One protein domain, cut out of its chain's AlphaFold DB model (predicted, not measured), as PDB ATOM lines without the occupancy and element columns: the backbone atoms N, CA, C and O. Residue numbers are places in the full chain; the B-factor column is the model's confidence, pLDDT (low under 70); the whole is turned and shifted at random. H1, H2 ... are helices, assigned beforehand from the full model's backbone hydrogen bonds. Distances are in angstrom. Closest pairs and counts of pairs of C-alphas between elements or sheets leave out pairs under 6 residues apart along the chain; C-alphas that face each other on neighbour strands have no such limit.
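What this domain is: This is residues 9 to 120 of the 155 residues of the protein "Fatty-acid synthase" of Microcystis aeruginosa 11-30S32 (UniProt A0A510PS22). H1 packs between H2 and H6, three long helices whose centres make a triangle open between H2 and H6; H5 crosses H2, and H3 with short H4 lies beyond H2, away from H6. The end of H6 with H7 makes an arm, where residues 107 to 112 and 115 to 120 stick out. The printed part has 112 residues, of which 71 lie in the seven named helices, H1 to H7 in chain order; there is no named strand, and the class is all helix. The whole is only just loose, close to compact, with a radius of gyration of the C-alphas of 16.1 A and spans of 48 by 37 by 25 A.

Where its parts are: H1, residues 9 to 21, begins at C-alpha 9 (-30.438, -26.207, -32.897) and is 19.7 A long. H2 is residues 36 to 48, 19.2 A; H3 is 54 to 65, 16.4 A; H4 is 69 to 72; H5 is 82 to 89. H6, residues 94 to 109, is 22.0 A long, with a kink of 28 degrees near residue 101. H7, residues 113 to 117, ends at C-alpha 117 (-43.977, -9.715, -20.812).

How they stand to each other: H1, with residues 15 to 19 alone, touches H2 at a shallow tilt of 27 degrees, opposite ways, a helical hairpin; the closest C-alphas, of Ile 19 and Lys 37, are 6.3 A apart. H6, with residues 96 to 100 alone, touches H1 at 26 degrees, shallow, opposite ways; the closest C-alphas are those of Tyr 14 and Leu 100, 6.7 A. H2 and H6 are apart. H5 touches H2 at a steep tilt of 51 degrees, closest C-alphas Ala 39 and Met 85, 5.0 A. H3, with residues 58 to 61 alone, only just touches H4, with 3 pairs of C-alphas within 8 A, closest Gln 58 and Asn 69, 6.6 A. H7 is close to but not clearly touching H6, closest C-alphas Leu 108 and Leu 114, 6.1 A. Every O i to N i+4 pair is within hydrogen-bond range in H3 and H5, against 7 of 9 in H1 and H2, 10 of 12 in H6 and 0 of 1 in H7, where 1 of 2 O i to N i+3 pairs is; H4 is too short for an i+4 pair.

The domain as a whole: The C-alphas of Ser 29 and Leu 120, the two farthest apart, are 51.6 A apart. The printed part has no cut; the link from H1 to H2, residues 22 to 35, is long. Mean pLDDT of the printed part is 90.8, and no printed residue is under 70.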
ATOM      1  N   MET A   9     -30.480 -25.170 -31.861       91.06
ATOM      2  CA  MET A   9     -30.438 -26.207 -32.897       91.06
ATOM      3  C   MET A   9     -31.723 -26.247 -33.731       91.06
ATOM      4  O   MET A   9     -31.647 -26.462 -34.937       91.06
ATOM      5  N   GLY A  10     -32.887 -26.001 -33.114       91.38
ATOM      6  CA  GLY A  10     -34.170 -25.925 -33.816       91.38
ATOM      7  C   GLY A  10     -34.202 -24.769 -34.817       91.38
ATOM      8  O   GLY A  10     -34.527 -24.979 -35.985       91.38
ATOM      9  N   MET A  11     -33.755 -23.579 -34.397       92.00
ATOM     10  CA  MET A  11     -33.627 -22.411 -35.277       92.00
ATOM     11  C   MET A  11     -32.661 -22.687 -36.433       92.00
ATOM     12  O   MET A  11     -32.997 -22.434 -37.590       92.00
ATOM     13  N   LEU A  12     -31.487 -23.263 -36.147       92.12
ATOM     14  CA  LEU A  12     -30.496 -23.585 -37.174       92.12
ATOM     15  C   LEU A  12     -31.041 -24.594 -38.198       92.12
ATOM     16  O   LEU A  12     -30.876 -24.397 -39.402       92.12
ATOM     17  N   SER A  13     -31.730 -25.645 -37.741       90.75
ATOM     18  CA  SER A  13     -32.397 -26.608 -38.628       90.75
ATOM     19  C   SER A  13     -33.478 -25.949 -39.486       90.75
ATOM     20  O   SER A  13     -33.586 -26.258 -40.670       90.75
ATOM     21  N   TYR A  14     -34.247 -25.010 -38.937       91.38
ATOM     22  CA  TYR A  14     -35.282 -24.310 -39.695       91.38
ATOM     23  C   TYR A  14     -34.678 -23.406 -40.783       91.38
ATOM     24  O   TYR A  14     -35.137 -23.431 -41.925       91.38
ATOM     25  N   PHE A  15     -33.591 -22.679 -40.491       92.38
ATOM     26  CA  PHE A  15     -32.848 -21.939 -41.520       92.38
ATOM     27  C   PHE A  15     -32.396 -22.856 -42.662       92.38
ATOM     28  O   PHE A  15     -32.562 -22.510 -43.830       92.38
ATOM     29  N   GLN A  16     -31.878 -24.046 -42.345       89.69
ATOM     30  CA  GLN A  16     -31.442 -25.014 -43.357       89.69
ATOM     31  C   GLN A  16     -32.584 -25.497 -44.269       89.69
ATOM     32  O   GLN A  16     -32.319 -25.839 -45.418       89.69
ATOM     33  N   VAL A  17     -33.834 -25.486 -43.794       90.00
ATOM     34  CA  VAL A  17     -35.027 -25.809 -44.598       90.00
ATOM     35  C   VAL A  17     -35.471 -24.636 -45.470       90.00
ATOM     36  O   VAL A  17     -35.866 -24.841 -46.614       90.00
ATOM     37  N   VAL A  18     -35.418 -23.410 -44.944       91.19
ATOM     38  CA  VAL A  18     -35.936 -22.218 -45.635       91.19
ATOM     39  C   VAL A  18     -34.988 -21.725 -46.724       91.19
ATOM     40  O   VAL A  18     -35.439 -21.382 -47.815       91.19
ATOM     41  N   ILE A  19     -33.681 -21.697 -46.446       93.31
ATOM     42  CA  ILE A  19     -32.667 -21.108 -47.336       93.31
ATOM     43  C   ILE A  19     -32.708 -21.687 -48.765       93.31
ATOM     44  O   ILE A  19     -32.657 -20.891 -49.700       93.31
ATOM     45  N   PRO A  20     -32.843 -23.013 -48.987       92.06
ATOM     46  CA  PRO A  20     -32.940 -23.577 -50.337       92.06
ATOM     47  C   PRO A  20     -34.116 -23.051 -51.174       92.06
ATOM     48  O   PRO A  20     -34.049 -23.089 -52.398       92.06
ATOM     49  N   GLY A  21     -35.187 -22.565 -50.535       91.31
ATOM     50  CA  GLY A  21     -36.347 -21.979 -51.210       91.31
ATOM     51  C   GLY A  21     -36.173 -20.506 -51.601       91.31
ATOM     52  O   GLY A  21     -37.087 -19.921 -52.182       91.31
ATOM     53  N   ILE A  22     -35.036 -19.887 -51.270       93.81
ATOM     54  CA  ILE A  22     -34.745 -18.487 -51.580       93.81
ATOM     55  C   ILE A  22     -33.962 -18.422 -52.889       93.81
ATOM     56  O   ILE A  22     -32.840 -18.916 -52.984       93.81
ATOM     57  N   THR A  23     -34.541 -17.779 -53.901       92.56
ATOM     58  CA  THR A  23     -33.822 -17.467 -55.138       92.56
ATOM     59  C   THR A  23     -32.787 -16.381 -54.867       92.56
ATOM     60  O   THR A  23     -33.120 -15.339 -54.303       92.56
ATOM     61  N   ASP A  24     -31.541 -16.614 -55.279       93.38
ATOM     62  CA  ASP A  24     -30.485 -15.607 -55.176       93.38
ATOM     63  C   ASP A  24     -30.801 -14.422 -56.097       93.38
ATOM     64  O   ASP A  24     -30.902 -14.613 -57.311       93.38
ATOM     65  N   PRO A  25     -30.985 -13.205 -55.552       90.06
ATOM     66  CA  PRO A  25     -31.312 -12.028 -56.351       90.06
ATOM     67  C   PRO A  25     -30.103 -11.502 -57.142       90.06
ATOM     68  O   PRO A  25     -30.254 -10.604 -57.971       90.06
ATOM     69  N   ARG A  26     -28.891 -12.008 -56.873       93.12
ATOM     70  CA  ARG A  26     -27.649 -11.536 -57.494       93.12
ATOM     71  C   ARG A  26     -27.396 -12.248 -58.822       93.12
ATOM     72  O   ARG A  26     -27.534 -13.464 -58.934       93.12
ATOM     73  N   SER A  27     -26.898 -11.506 -59.807       90.50
ATOM     74  CA  SER A  27     -26.375 -12.084 -61.050       90.50
ATOM     75  C   SER A  27     -25.069 -12.853 -60.813       90.50
ATOM     76  O   SER A  27     -24.224 -12.432 -60.012       90.50
ATOM     77  N   ALA A  28     -24.865 -13.937 -61.568       91.25
ATOM     78  CA  ALA A  28     -23.643 -14.741 -61.523       91.25
ATOM     79  C   ALA A  28     -22.399 -13.876 -61.800       91.25
ATOM     80  O   ALA A  28     -22.231 -13.334 -62.892       91.25
ATOM     81  N   SER A  29     -21.550 -13.706 -60.787       90.44
ATOM     82  CA  SER A  29     -20.359 -12.847 -60.825       90.44
ATOM     83  C   SER A  29     -19.508 -13.062 -59.568       90.44
ATOM     84  O   SER A  29     -19.846 -13.871 -58.707       90.44
ATOM     85  N   ASN A  30     -18.450 -12.271 -59.374       87.81
ATOM     86  CA  ASN A  30     -17.716 -12.257 -58.101       87.81
ATOM     87  C   ASN A  30     -18.610 -11.936 -56.887       87.81
ATOM     88  O   ASN A  30     -18.275 -12.317 -55.764       87.81
ATOM     89  N   ALA A  31     -19.762 -11.287 -57.098       85.56
ATOM     90  CA  ALA A  31     -20.729 -11.014 -56.041       85.56
ATOM     91  C   ALA A  31     -21.341 -12.293 -55.441       85.56
ATOM     92  O   ALA A  31     -21.813 -12.239 -54.308       85.56
ATOM     93  N   THR A  32     -21.303 -13.434 -56.145       91.62
ATOM     94  CA  THR A  32     -21.819 -14.733 -55.672       91.62
ATOM     95  C   THR A  32     -20.745 -15.622 -55.034       91.62
ATOM     96  O   THR A  32     -21.015 -16.782 -54.733       91.62
ATOM     97  N   ARG A  33     -19.542 -15.086 -54.753       93.50
ATOM     98  CA  ARG A  33     -18.461 -15.809 -54.049       93.50
ATOM     99  C   ARG A  33     -18.911 -16.395 -52.706       93.50
ATOM    100  O   ARG A  33     -18.491 -17.490 -52.349       93.50
ATOM    101  N   TYR A  34     -19.733 -15.655 -51.961       94.81
ATOM    102  CA  TYR A  34     -20.368 -16.145 -50.738       94.81
ATOM    103  C   TYR A  34     -21.780 -16.629 -51.058       94.81
ATOM    104  O   TYR A  34     -22.577 -15.894 -51.661       94.81
ATOM    105  N   SER A  35     -22.086 -17.854 -50.634       95.12
ATOM    106  CA  SER A  35     -23.409 -18.448 -50.804       95.12
ATOM    107  C   SER A  35     -24.465 -17.690 -49.988       95.12
ATOM    108  O   SER A  35     -24.146 -17.070 -48.971       95.12
ATOM    109  N   LEU A  36     -25.740 -17.763 -50.396       95.12
ATOM    110  CA  LEU A  36     -26.843 -17.246 -49.571       95.12
ATOM    111  C   LEU A  36     -26.847 -17.880 -48.179       95.12
ATOM    112  O   LEU A  36     -27.082 -17.196 -47.188       95.12
ATOM    113  N   LYS A  37     -26.550 -19.182 -48.110       95.25
ATOM    114  CA  LYS A  37     -26.461 -19.919 -46.852       95.25
ATOM    115  C   LYS A  37     -25.426 -19.299 -45.916       95.25
ATOM    116  O   LYS A  37     -25.759 -19.029 -44.766       95.25
ATOM    117  N   ASP A  38     -24.213 -19.045 -46.405       95.44
ATOM    118  CA  ASP A  38     -23.148 -18.439 -45.600       95.44
ATOM    119  C   ASP A  38     -23.524 -17.030 -45.126       95.44
ATOM    120  O   ASP A  38     -23.273 -16.678 -43.977       95.44
ATOM    121  N   ALA A  39     -24.165 -16.231 -45.986       95.69
ATOM    122  CA  ALA A  39     -24.593 -14.879 -45.635       95.69
ATOM    123  C   ALA A  39     -25.708 -14.867 -44.575       95.69
ATOM    124  O   ALA A  39     -25.607 -14.146 -43.584       95.69
ATOM    125  N   ILE A  40     -26.750 -15.686 -44.754       95.25
ATOM    126  CA  ILE A  40     -27.897 -15.761 -43.837       95.25
ATOM    127  C   ILE A  40     -27.475 -16.346 -42.487       95.25
ATOM    128  O   ILE A  40     -27.752 -15.752 -41.444       95.25
ATOM    129  N   LEU A  41     -26.763 -17.477 -42.488       95.25
ATOM    130  CA  LEU A  41     -26.290 -18.094 -41.248       95.25
ATOM    131  C   LEU A  41     -25.214 -17.245 -40.568       95.25
ATOM    132  O   LEU A  41     -25.167 -17.208 -39.343       95.25
ATOM    133  N   GLY A  42     -24.385 -16.528 -41.332       94.38
ATOM    134  CA  GLY A  42     -23.417 -15.578 -40.788       94.38
ATOM    135  C   GLY A  42     -24.084 -14.406 -40.074       94.38
ATOM    136  O   GLY A  42     -23.665 -14.034 -38.980       94.38
ATOM    137  N   ALA A  43     -25.165 -13.860 -40.637       93.12
ATOM    138  CA  ALA A  43     -25.921 -12.801 -39.981       93.12
ATOM    139  C   ALA A  43     -26.656 -13.304 -38.736       93.12
ATOM    140  O   ALA A  43     -26.665 -12.613 -37.721       93.12
ATOM    141  N   PHE A  44     -27.185 -14.530 -38.763       93.06
ATOM    142  CA  PHE A  44     -27.698 -15.174 -37.555       93.06
ATOM    143  C   PHE A  44     -26.591 -15.356 -36.500       93.06
ATOM    144  O   PHE A  44     -26.775 -14.993 -35.340       93.06
ATOM    145  N   ALA A  45     -25.404 -15.818 -36.903       92.75
ATOM    146  CA  ALA A  45     -24.245 -15.968 -36.024       92.75
ATOM    147  C   ALA A  45     -23.768 -14.636 -35.424       92.75
ATOM    148  O   ALA A  45     -23.224 -14.615 -34.318       92.75
ATOM    149  N   ALA A  46     -23.995 -13.513 -36.111       89.31
ATOM    150  CA  ALA A  46     -23.655 -12.192 -35.600       89.31
ATOM    151  C   ALA A  46     -24.474 -11.795 -34.354       89.31
ATOM    152  O   ALA A  46     -24.032 -10.926 -33.613       89.31
ATOM    153  N   PHE A  47     -25.599 -12.444 -34.046       86.25
ATOM    154  CA  PHE A  47     -26.293 -12.235 -32.766       86.25
ATOM    155  C   PHE A  47     -25.601 -12.926 -31.578       86.25
ATOM    156  O   PHE A  47     -25.884 -12.602 -30.431       86.25
ATOM    157  N   PHE A  48     -24.657 -13.838 -31.835       84.50
ATOM    158  CA  PHE A  48     -23.952 -14.630 -30.816       84.50
ATOM    159  C   PHE A  48     -22.495 -14.181 -30.610       84.50
ATOM    160  O   PHE A  48     -21.679 -14.906 -30.037       84.50
ATOM    161  N   ARG A  49     -22.134 -12.998 -31.113       77.19
ATOM    162  CA  ARG A  49     -20.775 -12.448 -31.009       77.19
ATOM    163  C   ARG A  49     -20.565 -11.724 -29.681       77.19
ATOM    164  O   ARG A  49     -21.440 -11.014 -29.207       77.19
ATOM    165  N   GLN A  50     -19.352 -11.833 -29.147       72.25
ATOM    166  CA  GLN A  50     -18.923 -11.127 -27.932       72.25
ATOM    167  C   GLN A  50     -18.005  -9.928 -28.239       72.25
ATOM    168  O   GLN A  50     -17.384  -9.376 -27.338       72.25
ATOM    169  N   ASN A  51     -17.868  -9.550 -29.516       77.50
ATOM    170  CA  ASN A  51     -16.958  -8.497 -29.970       77.50
ATOM    171  C   ASN A  51     -17.602  -7.643 -31.081       77.50
ATOM    172  O   ASN A  51     -18.353  -8.149 -31.929       77.50
ATOM    173  N   GLU A  52     -17.242  -6.359 -31.105       78.94
ATOM    174  CA  GLU A  52     -17.619  -5.353 -32.103       78.94
ATOM    175  C   GLU A  52     -17.266  -5.743 -33.541       78.94
ATOM    176  O   GLU A  52     -17.948  -5.314 -34.471       78.94
ATOM    177  N   SER A  53     -16.277  -6.622 -33.748       85.75
ATOM    178  CA  SER A  53     -15.935  -7.186 -35.061       85.75
ATOM    179  C   SER A  53     -16.190  -8.695 -35.122       85.75
ATOM    180  O   SER A  53     -15.600  -9.487 -34.391       85.75
ATOM    181  N   PHE A  54     -17.101  -9.096 -36.015       85.81
ATOM    182  CA  PHE A  54     -17.539 -10.483 -36.173       85.81
ATOM    183  C   PHE A  54     -16.399 -11.332 -36.720       85.81
ATOM    184  O   PHE A  54     -16.089 -12.382 -36.167       85.81
ATOM    185  N   LEU A  55     -15.740 -10.840 -37.771       87.00
ATOM    186  CA  LEU A  55     -14.652 -11.560 -38.419       87.00
ATOM    187  C   LEU A  55     -13.431 -11.673 -37.503       87.00
ATOM    188  O   LEU A  55     -12.800 -12.726 -37.451       87.00
ATOM    189  N   GLU A  56     -13.124 -10.612 -36.755       86.50
ATOM    190  CA  GLU A  56     -12.002 -10.625 -35.818       86.50
ATOM    191  C   GLU A  56     -12.240 -11.612 -34.674       86.50
ATOM    192  O   GLU A  56     -11.348 -12.381 -34.330       86.50
ATOM    193  N   TYR A  57     -13.469 -11.683 -34.153       85.69
ATOM    194  CA  TYR A  57     -13.833 -12.682 -33.153       85.69
ATOM    195  C   TYR A  57     -13.603 -14.118 -33.648       85.69
ATOM    196  O   TYR A  57     -12.996 -14.919 -32.936       85.69
ATOM    197  N   GLN A  58     -14.013 -14.438 -34.884       89.12
ATOM    198  CA  GLN A  58     -13.771 -15.769 -35.458       89.12
ATOM    199  C   GLN A  58     -12.269 -16.044 -35.644       89.12
ATOM    200  O   GLN A  58     -11.801 -17.132 -35.311       89.12
ATOM    201  N   ARG A  59     -11.484 -15.058 -36.103       88.38
ATOM    202  CA  ARG A  59     -10.022 -15.193 -36.255       88.38
ATOM    203  C   ARG A  59      -9.320 -15.453 -34.927       88.38
ATOM    204  O   ARG A  59      -8.460 -16.328 -34.857       88.38
ATOM    205  N   GLN A  60      -9.695 -14.726 -33.876       88.44
ATOM    206  CA  GLN A  60      -9.118 -14.899 -32.544       88.44
ATOM    207  C   GLN A  60      -9.456 -16.266 -31.950       88.44
ATOM    208  O   GLN A  60      -8.568 -16.921 -31.405       88.44
ATOM    209  N   LEU A  61     -10.707 -16.721 -32.087       88.69
ATOM    210  CA  LEU A  61     -11.102 -18.068 -31.671       88.69
ATOM    211  C   LEU A  61     -10.314 -19.138 -32.424       88.69
ATOM    212  O   LEU A  61      -9.751 -20.027 -31.793       88.69
ATOM    213  N   ASN A  62     -10.191 -19.015 -33.747       89.25
ATOM    214  CA  ASN A  62      -9.428 -19.973 -34.539       89.25
ATOM    215  C   ASN A  62      -7.944 -19.987 -34.133       89.25
ATOM    216  O   ASN A  62      -7.374 -21.044 -33.890       89.25
ATOM    217  N   SER A  63      -7.330 -18.819 -33.936       90.44
ATOM    218  CA  SER A  63      -5.937 -18.734 -33.485       90.44
ATOM    219  C   SER A  63      -5.712 -19.343 -32.096       90.44
ATOM    220  O   SER A  63      -4.647 -19.910 -31.864       90.44
ATOM    221  N   ARG A  64      -6.672 -19.221 -31.169       89.94
ATOM    222  CA  ARG A  64      -6.544 -19.725 -29.789       89.94
ATOM    223  C   ARG A  64      -6.955 -21.191 -29.636       89.94
ATOM    224  O   ARG A  64      -6.388 -21.891 -28.806       89.94
ATOM    225  N   CYS A  65      -7.950 -21.640 -30.398       88.56
ATOM    226  CA  CYS A  65      -8.628 -22.927 -30.206       88.56
ATOM    227  C   CYS A  65      -8.538 -23.859 -31.427       88.56
ATOM    228  O   CYS A  65      -9.034 -24.983 -31.370       88.56
ATOM    229  N   GLY A  66      -7.954 -23.407 -32.541       89.38
ATOM    230  CA  GLY A  66      -7.870 -24.142 -33.810       89.38
ATOM    231  C   GLY A  66      -9.204 -24.294 -34.548       89.38
ATOM    232  O   GLY A  66      -9.279 -25.025 -35.534       89.38
ATOM    233  N   ARG A  67     -10.276 -23.673 -34.037       88.88
ATOM    234  CA  ARG A  67     -11.637 -23.703 -34.589       88.88
ATOM    235  C   ARG A  67     -12.355 -22.399 -34.267       88.88
ATOM    236  O   ARG A  67     -12.159 -21.839 -33.190       88.88
ATOM    237  N   ASP A  68     -13.217 -21.956 -35.174       91.56
ATOM    238  CA  ASP A  68     -14.121 -20.826 -34.958       91.56
ATOM    239  C   ASP A  68     -15.589 -21.266 -34.900       91.56
ATOM    240  O   ASP A  68     -15.958 -22.357 -35.349       91.56
ATOM    241  N   ASN A  69     -16.436 -20.421 -34.312       91.62
ATOM    242  CA  ASN A  69     -17.847 -20.730 -34.101       91.62
ATOM    243  C   ASN A  69     -18.634 -20.689 -35.410       91.62
ATOM    244  O   ASN A  69     -19.537 -21.502 -35.593       91.62
ATOM    245  N   ALA A  70     -18.304 -19.771 -36.322       92.25
ATOM    246  CA  ALA A  70     -18.991 -19.641 -37.604       92.25
ATOM    247  C   ALA A  70     -18.963 -20.963 -38.388       92.25
ATOM    248  O   ALA A  70     -20.000 -21.430 -38.857       92.25
ATOM    249  N   GLN A  71     -17.804 -21.614 -38.463       92.25
ATOM    250  CA  GLN A  71     -17.678 -22.907 -39.126       92.25
ATOM    251  C   GLN A  71     -18.201 -24.054 -38.253       92.25
ATOM    252  O   GLN A  71     -18.977 -24.880 -38.732       92.25
ATOM    253  N   SER A  72     -17.820 -24.113 -36.972       91.94
ATOM    254  CA  SER A  72     -18.103 -25.289 -36.129       91.94
ATOM    255  C   SER A  72     -19.535 -25.377 -35.593       91.94
ATOM    256  O   SER A  72     -20.065 -26.480 -35.485       91.94
ATOM    257  N   LEU A  73     -20.169 -24.246 -35.266       92.12
ATOM    258  CA  LEU A  73     -21.522 -24.201 -34.696       92.12
ATOM    259  C   LEU A  73     -22.585 -23.885 -35.747       92.12
ATOM    260  O   LEU A  73     -23.667 -24.468 -35.721       92.12
ATOM    261  N   PHE A  74     -22.290 -22.968 -36.669       93.56
ATOM    262  CA  PHE A  74     -23.262 -22.496 -37.661       93.56
ATOM    263  C   PHE A  74     -23.099 -23.167 -39.031       93.56
ATOM    264  O   PHE A  74     -24.004 -23.090 -39.861       93.56
ATOM    265  N   GLY A  75     -21.983 -23.864 -39.272       92.38
ATOM    266  CA  GLY A  75     -21.748 -24.602 -40.513       92.38
ATOM    267  C   GLY A  75     -21.502 -23.706 -41.728       92.38
ATOM    268  O   GLY A  75     -21.870 -24.091 -42.844       92.38
ATOM    269  N   LEU A  76     -20.930 -22.514 -41.519       93.88
ATOM    270  CA  LEU A  76     -20.463 -21.662 -42.611       93.88
ATOM    271  C   LEU A  76     -19.277 -22.328 -43.313       93.88
ATOM    272  O   LEU A  76     -18.381 -22.870 -42.670       93.88
ATOM    273  N   VAL A  77     -19.253 -22.245 -44.641       93.69
ATOM    274  CA  VAL A  77     -18.108 -22.679 -45.453       93.69
ATOM    275  C   VAL A  77     -17.132 -21.520 -45.600       93.69
ATOM    276  O   VAL A  77     -15.946 -21.652 -45.300       93.69
ATOM    277  N   ASN A  78     -17.650 -20.361 -46.007       92.25
ATOM    278  CA  ASN A  78     -16.897 -19.120 -46.128       92.25
ATOM    279  C   ASN A  78     -17.500 -18.065 -45.202       92.25
ATOM    280  O   ASN A  78     -18.717 -17.931 -45.138       92.25
ATOM    281  N   ILE A  79     -16.660 -17.286 -44.518       92.00
ATOM    282  CA  ILE A  79     -17.117 -16.256 -43.576       92.00
ATOM    283  C   ILE A  79     -17.099 -14.884 -44.275       92.00
ATOM    284  O   ILE A  79     -16.018 -14.307 -44.431       92.00
ATOM    285  N   PRO A  80     -18.250 -14.347 -44.727       92.19
ATOM    286  CA  PRO A  80     -18.325 -12.991 -45.271       92.19
ATOM    287  C   PRO A  80     -18.081 -11.921 -44.194       92.19
ATOM    288  O   PRO A  80     -18.296 -12.147 -43.002       92.19
ATOM    289  N   THR A  81     -17.669 -10.718 -44.613       90.12
ATOM    290  CA  THR A  81     -17.666  -9.545 -43.720       90.12
ATOM    291  C   THR A  81     -19.096  -9.094 -43.427       90.12
ATOM    292  O   THR A  81     -20.031  -9.460 -44.142       90.12
ATOM    293  N   VAL A  82     -19.289  -8.269 -42.396       89.69
ATOM    294  CA  VAL A  82     -20.627  -7.770 -42.039       89.69
ATOM    295  C   VAL A  82     -21.220  -6.919 -43.161       89.69
ATOM    296  O   VAL A  82     -22.399  -7.046 -43.475       89.69
ATOM    297  N   GLU A  83     -20.402  -6.103 -43.816       90.81
ATOM    298  CA  GLU A  83     -20.790  -5.291 -44.971       90.81
ATOM    299  C   GLU A  83     -21.236  -6.186 -46.128       90.81
ATOM    300  O   GLU A  83     -22.284  -5.957 -46.724       90.81
ATOM    301  N   GLN A  84     -20.486  -7.257 -46.400       91.88
ATOM    302  CA  GLN A  84     -20.849  -8.201 -47.448       91.88
ATOM    303  C   GLN A  84     -22.124  -8.980 -47.108       91.88
ATOM    304  O   GLN A  84     -22.923  -9.237 -48.004       91.88
ATOM    305  N   MET A  85     -22.341  -9.337 -45.836       93.81
ATOM    306  CA  MET A  85     -23.601  -9.943 -45.395       93.81
ATOM    307  C   MET A  85     -24.779  -9.004 -45.651       93.81
ATOM    308  O   MET A  85     -25.753  -9.436 -46.257       93.81
ATOM    309  N   ARG A  86     -24.672  -7.720 -45.277       91.69
ATOM    310  CA  ARG A  86     -25.721  -6.715 -45.534       91.69
ATOM    311  C   ARG A  86     -26.015  -6.558 -47.022       91.69
ATOM    312  O   ARG A  86     -27.155  -6.732 -47.419       91.69
ATOM    313  N   ASN A  87     -24.985  -6.386 -47.854       91.94
ATOM    314  CA  ASN A  87     -25.148  -6.251 -49.307       91.94
ATOM    315  C   ASN A  87     -25.924  -7.418 -49.943       91.94
ATOM    316  O   ASN A  87     -26.627  -7.230 -50.933       91.94
ATOM    317  N   ILE A  88     -25.766  -8.633 -49.409       94.62
ATOM    318  CA  ILE A  88     -26.493  -9.814 -49.884       94.62
ATOM    319  C   ILE A  88     -27.916  -9.825 -49.319       94.62
ATOM    320  O   ILE A  88     -28.868 -10.025 -50.068       94.62
ATOM    321  N   LEU A  89     -28.061  -9.617 -48.008       93.38
ATOM    322  CA  LEU A  89     -29.338  -9.704 -47.298       93.38
ATOM    323  C   LEU A  89     -30.324  -8.609 -47.695       93.38
ATOM    324  O   LEU A  89     -31.510  -8.903 -47.806       93.38
ATOM    325  N   ASP A  90     -29.846  -7.398 -47.974       91.62
ATOM    326  CA  ASP A  90     -30.678  -6.274 -48.416       91.62
ATOM    327  C   ASP A  90     -31.357  -6.560 -49.769       91.62
ATOM    328  O   ASP A  90     -32.388  -5.973 -50.092       91.62
ATOM    329  N   GLY A  91     -30.816  -7.498 -50.555       91.69
ATOM    330  CA  GLY A  91     -31.435  -7.979 -51.791       91.69
ATOM    331  C   GLY A  91     -32.516  -9.049 -51.590       91.69
ATOM    332  O   GLY A  91     -33.224  -9.379 -52.541       91.69
ATOM    333  N   ILE A  92     -32.649  -9.625 -50.391       91.88
ATOM    334  CA  ILE A  92     -33.561 -10.742 -50.118       91.88
ATOM    335  C   ILE A  92     -34.857 -10.214 -49.509       91.88
ATOM    336  O   ILE A  92     -34.868  -9.552 -48.475       91.88
ATOM    337  N   ALA A  93     -35.990 -10.577 -50.107       91.12
ATOM    338  CA  ALA A  93     -37.288 -10.229 -49.545       91.12
ATOM    339  C   ALA A  93     -37.504 -10.913 -48.181       91.12
ATOM    340  O   ALA A  93     -37.511 -12.143 -48.084       91.12
ATOM    341  N   ALA A  94     -37.788 -10.123 -47.141       90.44
ATOM    342  CA  ALA A  94     -37.985 -10.617 -45.772       90.44
ATOM    343  C   ALA A  94     -39.084 -11.692 -45.649       90.44
ATOM    344  O   ALA A  94     -39.010 -12.550 -44.769       90.44
ATOM    345  N   LYS A  95     -40.061 -11.705 -46.573       92.50
ATOM    346  CA  LYS A  95     -41.160 -12.686 -46.624       92.50
ATOM    347  C   LYS A  95     -40.695 -14.143 -46.582       92.50
ATOM    348  O   LYS A  95     -41.414 -14.994 -46.069       92.50
ATOM    349  N   HIS A  96     -39.499 -14.431 -47.096       91.31
ATOM    350  CA  HIS A  96     -38.940 -15.781 -47.070       91.31
ATOM    351  C   HIS A  96     -38.648 -16.267 -45.643       91.31
ATOM    352  O   HIS A  96     -38.695 -17.466 -45.392       91.31
ATOM    353  N   LEU A  97     -38.397 -15.353 -44.702       89.56
ATOM    354  CA  LEU A  97     -38.101 -15.653 -43.299       89.56
ATOM    355  C   LEU A  97     -39.329 -15.542 -42.380       89.56
ATOM    356  O   LEU A  97     -39.249 -15.924 -41.215       89.56
ATOM    357  N   PHE A  98     -40.482 -15.078 -42.878       92.19
ATOM    358  CA  PHE A  98     -41.707 -14.974 -42.071       92.19
ATOM    359  C   PHE A  98     -42.151 -16.309 -41.450       92.19
ATOM    360  O   PHE A  98     -42.549 -16.292 -40.285       92.19
ATOM    361  N   PRO A  99     -42.056 -17.471 -42.135       90.75
ATOM    362  CA  PRO A  99     -42.401 -18.751 -41.516       90.75
ATOM    363  C   PRO A  99     -41.526 -19.097 -40.305       90.75
ATOM    364  O   PRO A  99     -42.038 -19.607 -39.313       90.75
ATOM    365  N   LEU A 100     -40.227 -18.773 -40.363       90.12
ATOM    366  CA  LEU A 100     -39.306 -18.958 -39.239       90.12
ATOM    367  C   LEU A 100     -39.708 -18.068 -38.060       90.12
ATOM    368  O   LEU A 100     -39.777 -18.550 -36.934       90.12
ATOM    369  N   PHE A 101     -39.988 -16.788 -38.322       90.50
ATOM    370  CA  PHE A 101     -40.428 -15.855 -37.285       90.50
ATOM    371  C   PHE A 101     -41.723 -16.331 -36.623       90.50
ATOM    372  O   PHE A 101     -41.785 -16.419 -35.403       90.50
ATOM    373  N   LYS A 102     -42.719 -16.731 -37.424       91.81
ATOM    374  CA  LYS A 102     -43.988 -17.268 -36.921       91.81
ATOM    375  C   LYS A 102     -43.784 -18.524 -36.073       91.81
ATOM    376  O   LYS A 102     -44.423 -18.670 -35.042       91.81
ATOM    377  N   TRP A 103     -42.891 -19.419 -36.489       92.00
ATOM    378  CA  TRP A 103     -42.568 -20.613 -35.711       92.00
ATOM    379  C   TRP A 103     -41.937 -20.271 -34.350       92.00
ATOM    380  O   TRP A 103     -42.276 -20.900 -33.350       92.00
ATOM    381  N   ILE A 104     -41.054 -19.265 -34.293       91.94
ATOM    382  CA  ILE A 104     -40.468 -18.782 -33.032       91.94
ATOM    383  C   ILE A 104     -41.548 -18.178 -32.133       91.94
ATOM    384  O   ILE A 104     -41.627 -18.537 -30.963       91.94
ATOM    385  N   ASP A 105     -42.373 -17.295 -32.693       91.31
ATOM    386  CA  ASP A 105     -43.466 -16.613 -32.000       91.31
ATOM    387  C   ASP A 105     -44.446 -17.616 -31.368       91.31
ATOM    388  O   ASP A 105     -44.629 -17.625 -30.153       91.31
ATOM    389  N   GLN A 106     -44.937 -18.578 -32.155       91.69
ATOM    390  CA  GLN A 106     -45.806 -19.658 -31.671       91.69
ATOM    391  C   GLN A 106     -45.124 -20.528 -30.608       91.69
ATOM    392  O   GLN A 106     -45.733 -20.875 -29.599       91.69
ATOM    393  N   GLY A 107     -43.837 -20.844 -30.792       91.44
ATOM    394  CA  GLY A 107     -43.061 -21.611 -29.817       91.44
ATOM    395  C   GLY A 107     -42.867 -20.897 -28.471       91.44
ATOM    396  O   GLY A 107     -42.575 -21.560 -27.474       91.44
ATOM    397  N   LEU A 108     -43.022 -19.571 -28.430       91.19
ATOM    398  CA  LEU A 108     -43.017 -18.771 -27.204       91.19
ATOM    399  C   LEU A 108     -44.429 -18.588 -26.631       91.19
ATOM    400  O   LEU A 108     -44.606 -18.632 -25.411       91.19
ATOM    401  N   GLU A 109     -45.423 -18.389 -27.495       90.44
ATOM    402  CA  GLU A 109     -46.812 -18.137 -27.116       90.44
ATOM    403  C   GLU A 109     -47.491 -19.382 -26.526       90.44
ATOM    404  O   GLU A 109     -48.036 -19.311 -25.422       90.44
ATOM    405  N   GLU A 110     -47.422 -20.535 -27.205       91.00
ATOM    406  CA  GLU A 110     -48.167 -21.749 -26.826       91.00
ATOM    407  C   GLU A 110     -47.848 -22.246 -25.402       91.00
ATOM    408  O   GLU A 110     -48.783 -22.552 -24.655       91.00
ATOM    409  N   PRO A 111     -46.574 -22.287 -24.954       91.50
ATOM    410  CA  PRO A 111     -46.242 -22.677 -23.583       91.50
ATOM    411  C   PRO A 111     -46.470 -21.553 -22.557       91.50
ATOM    412  O   PRO A 111     -46.276 -21.767 -21.361       91.50
ATOM    413  N   GLY A 112     -46.857 -20.353 -23.003       92.19
ATOM    414  CA  GLY A 112     -47.122 -19.195 -22.153       92.19
ATOM    415  C   GLY A 112     -45.883 -18.400 -21.737       92.19
ATOM    416  O   GLY A 112     -45.974 -17.620 -20.788       92.19
ATOM    417  N   TYR A 113     -44.740 -18.549 -22.421       92.19
ATOM    418  CA  TYR A 113     -43.512 -17.812 -22.082       92.19
ATOM    419  C   TYR A 113     -43.668 -16.293 -22.233       92.19
ATOM    420  O   TYR A 113     -43.003 -15.538 -21.526       92.19
ATOM    421  N   LEU A 114     -44.564 -15.843 -23.117       92.00
ATOM    422  CA  LEU A 114     -44.810 -14.421 -23.369       92.00
ATOM    423  C   LEU A 114     -45.663 -13.735 -22.289       92.00
ATOM    424  O   LEU A 114     -45.583 -12.518 -22.154       92.00
ATOM    425  N   ARG A 115     -46.397 -14.486 -21.455       93.25
ATOM    426  CA  ARG A 115     -47.319 -13.914 -20.452       93.25
ATOM    427  C   ARG A 115     -46.632 -13.002 -19.437       93.25
ATOM    428  O   ARG A 115     -47.210 -12.025 -18.984       93.25
ATOM    429  N   GLY A 116     -45.380 -13.305 -19.088       92.56
ATOM    430  CA  GLY A 116     -44.587 -12.471 -18.176       92.56
ATOM    431  C   GLY A 116     -44.159 -11.122 -18.766       92.56
ATOM    432  O   GLY A 116     -43.655 -10.279 -18.030       92.56
ATOM    433  N   PHE A 117     -44.342 -10.926 -20.075       91.44
ATOM    434  CA  PHE A 117     -43.977  -9.715 -20.812       91.44
ATOM    435  C   PHE A 117     -45.196  -8.893 -21.254       91.44
ATOM    436  O   PHE A 117     -45.032  -7.839 -21.869       91.44
ATOM    437  N   GLU A 118     -46.409  -9.360 -20.958       93.50
ATOM    438  CA  GLU A 118     -47.641  -8.623 -21.227       93.50
ATOM    439  C   GLU A 118     -47.733  -7.372 -20.336       93.50
ATOM    440  O   GLU A 118     -47.460  -7.402 -19.135       93.50
ATOM    441  N   ALA A 119     -48.149  -6.255 -20.924       92.38
ATOM    442  CA  ALA A 119     -48.426  -4.994 -20.251       92.38
ATOM    443  C   ALA A 119     -49.619  -4.299 -20.922       92.38
ATOM    444  O   ALA A 119     -50.043  -4.696 -22.002       92.38
ATOM    445  N   LEU A 120     -50.169  -3.258 -20.287       91.94
ATOM    446  CA  LEU A 120     -51.309  -2.490 -20.816       91.94
ATOM    447  C   LEU A 120     -52.446  -3.403 -21.322       91.94
ATOM    448  O   LEU A 120     -52.731  -3.421 -22.513       91.94
TER     449      LEU A 120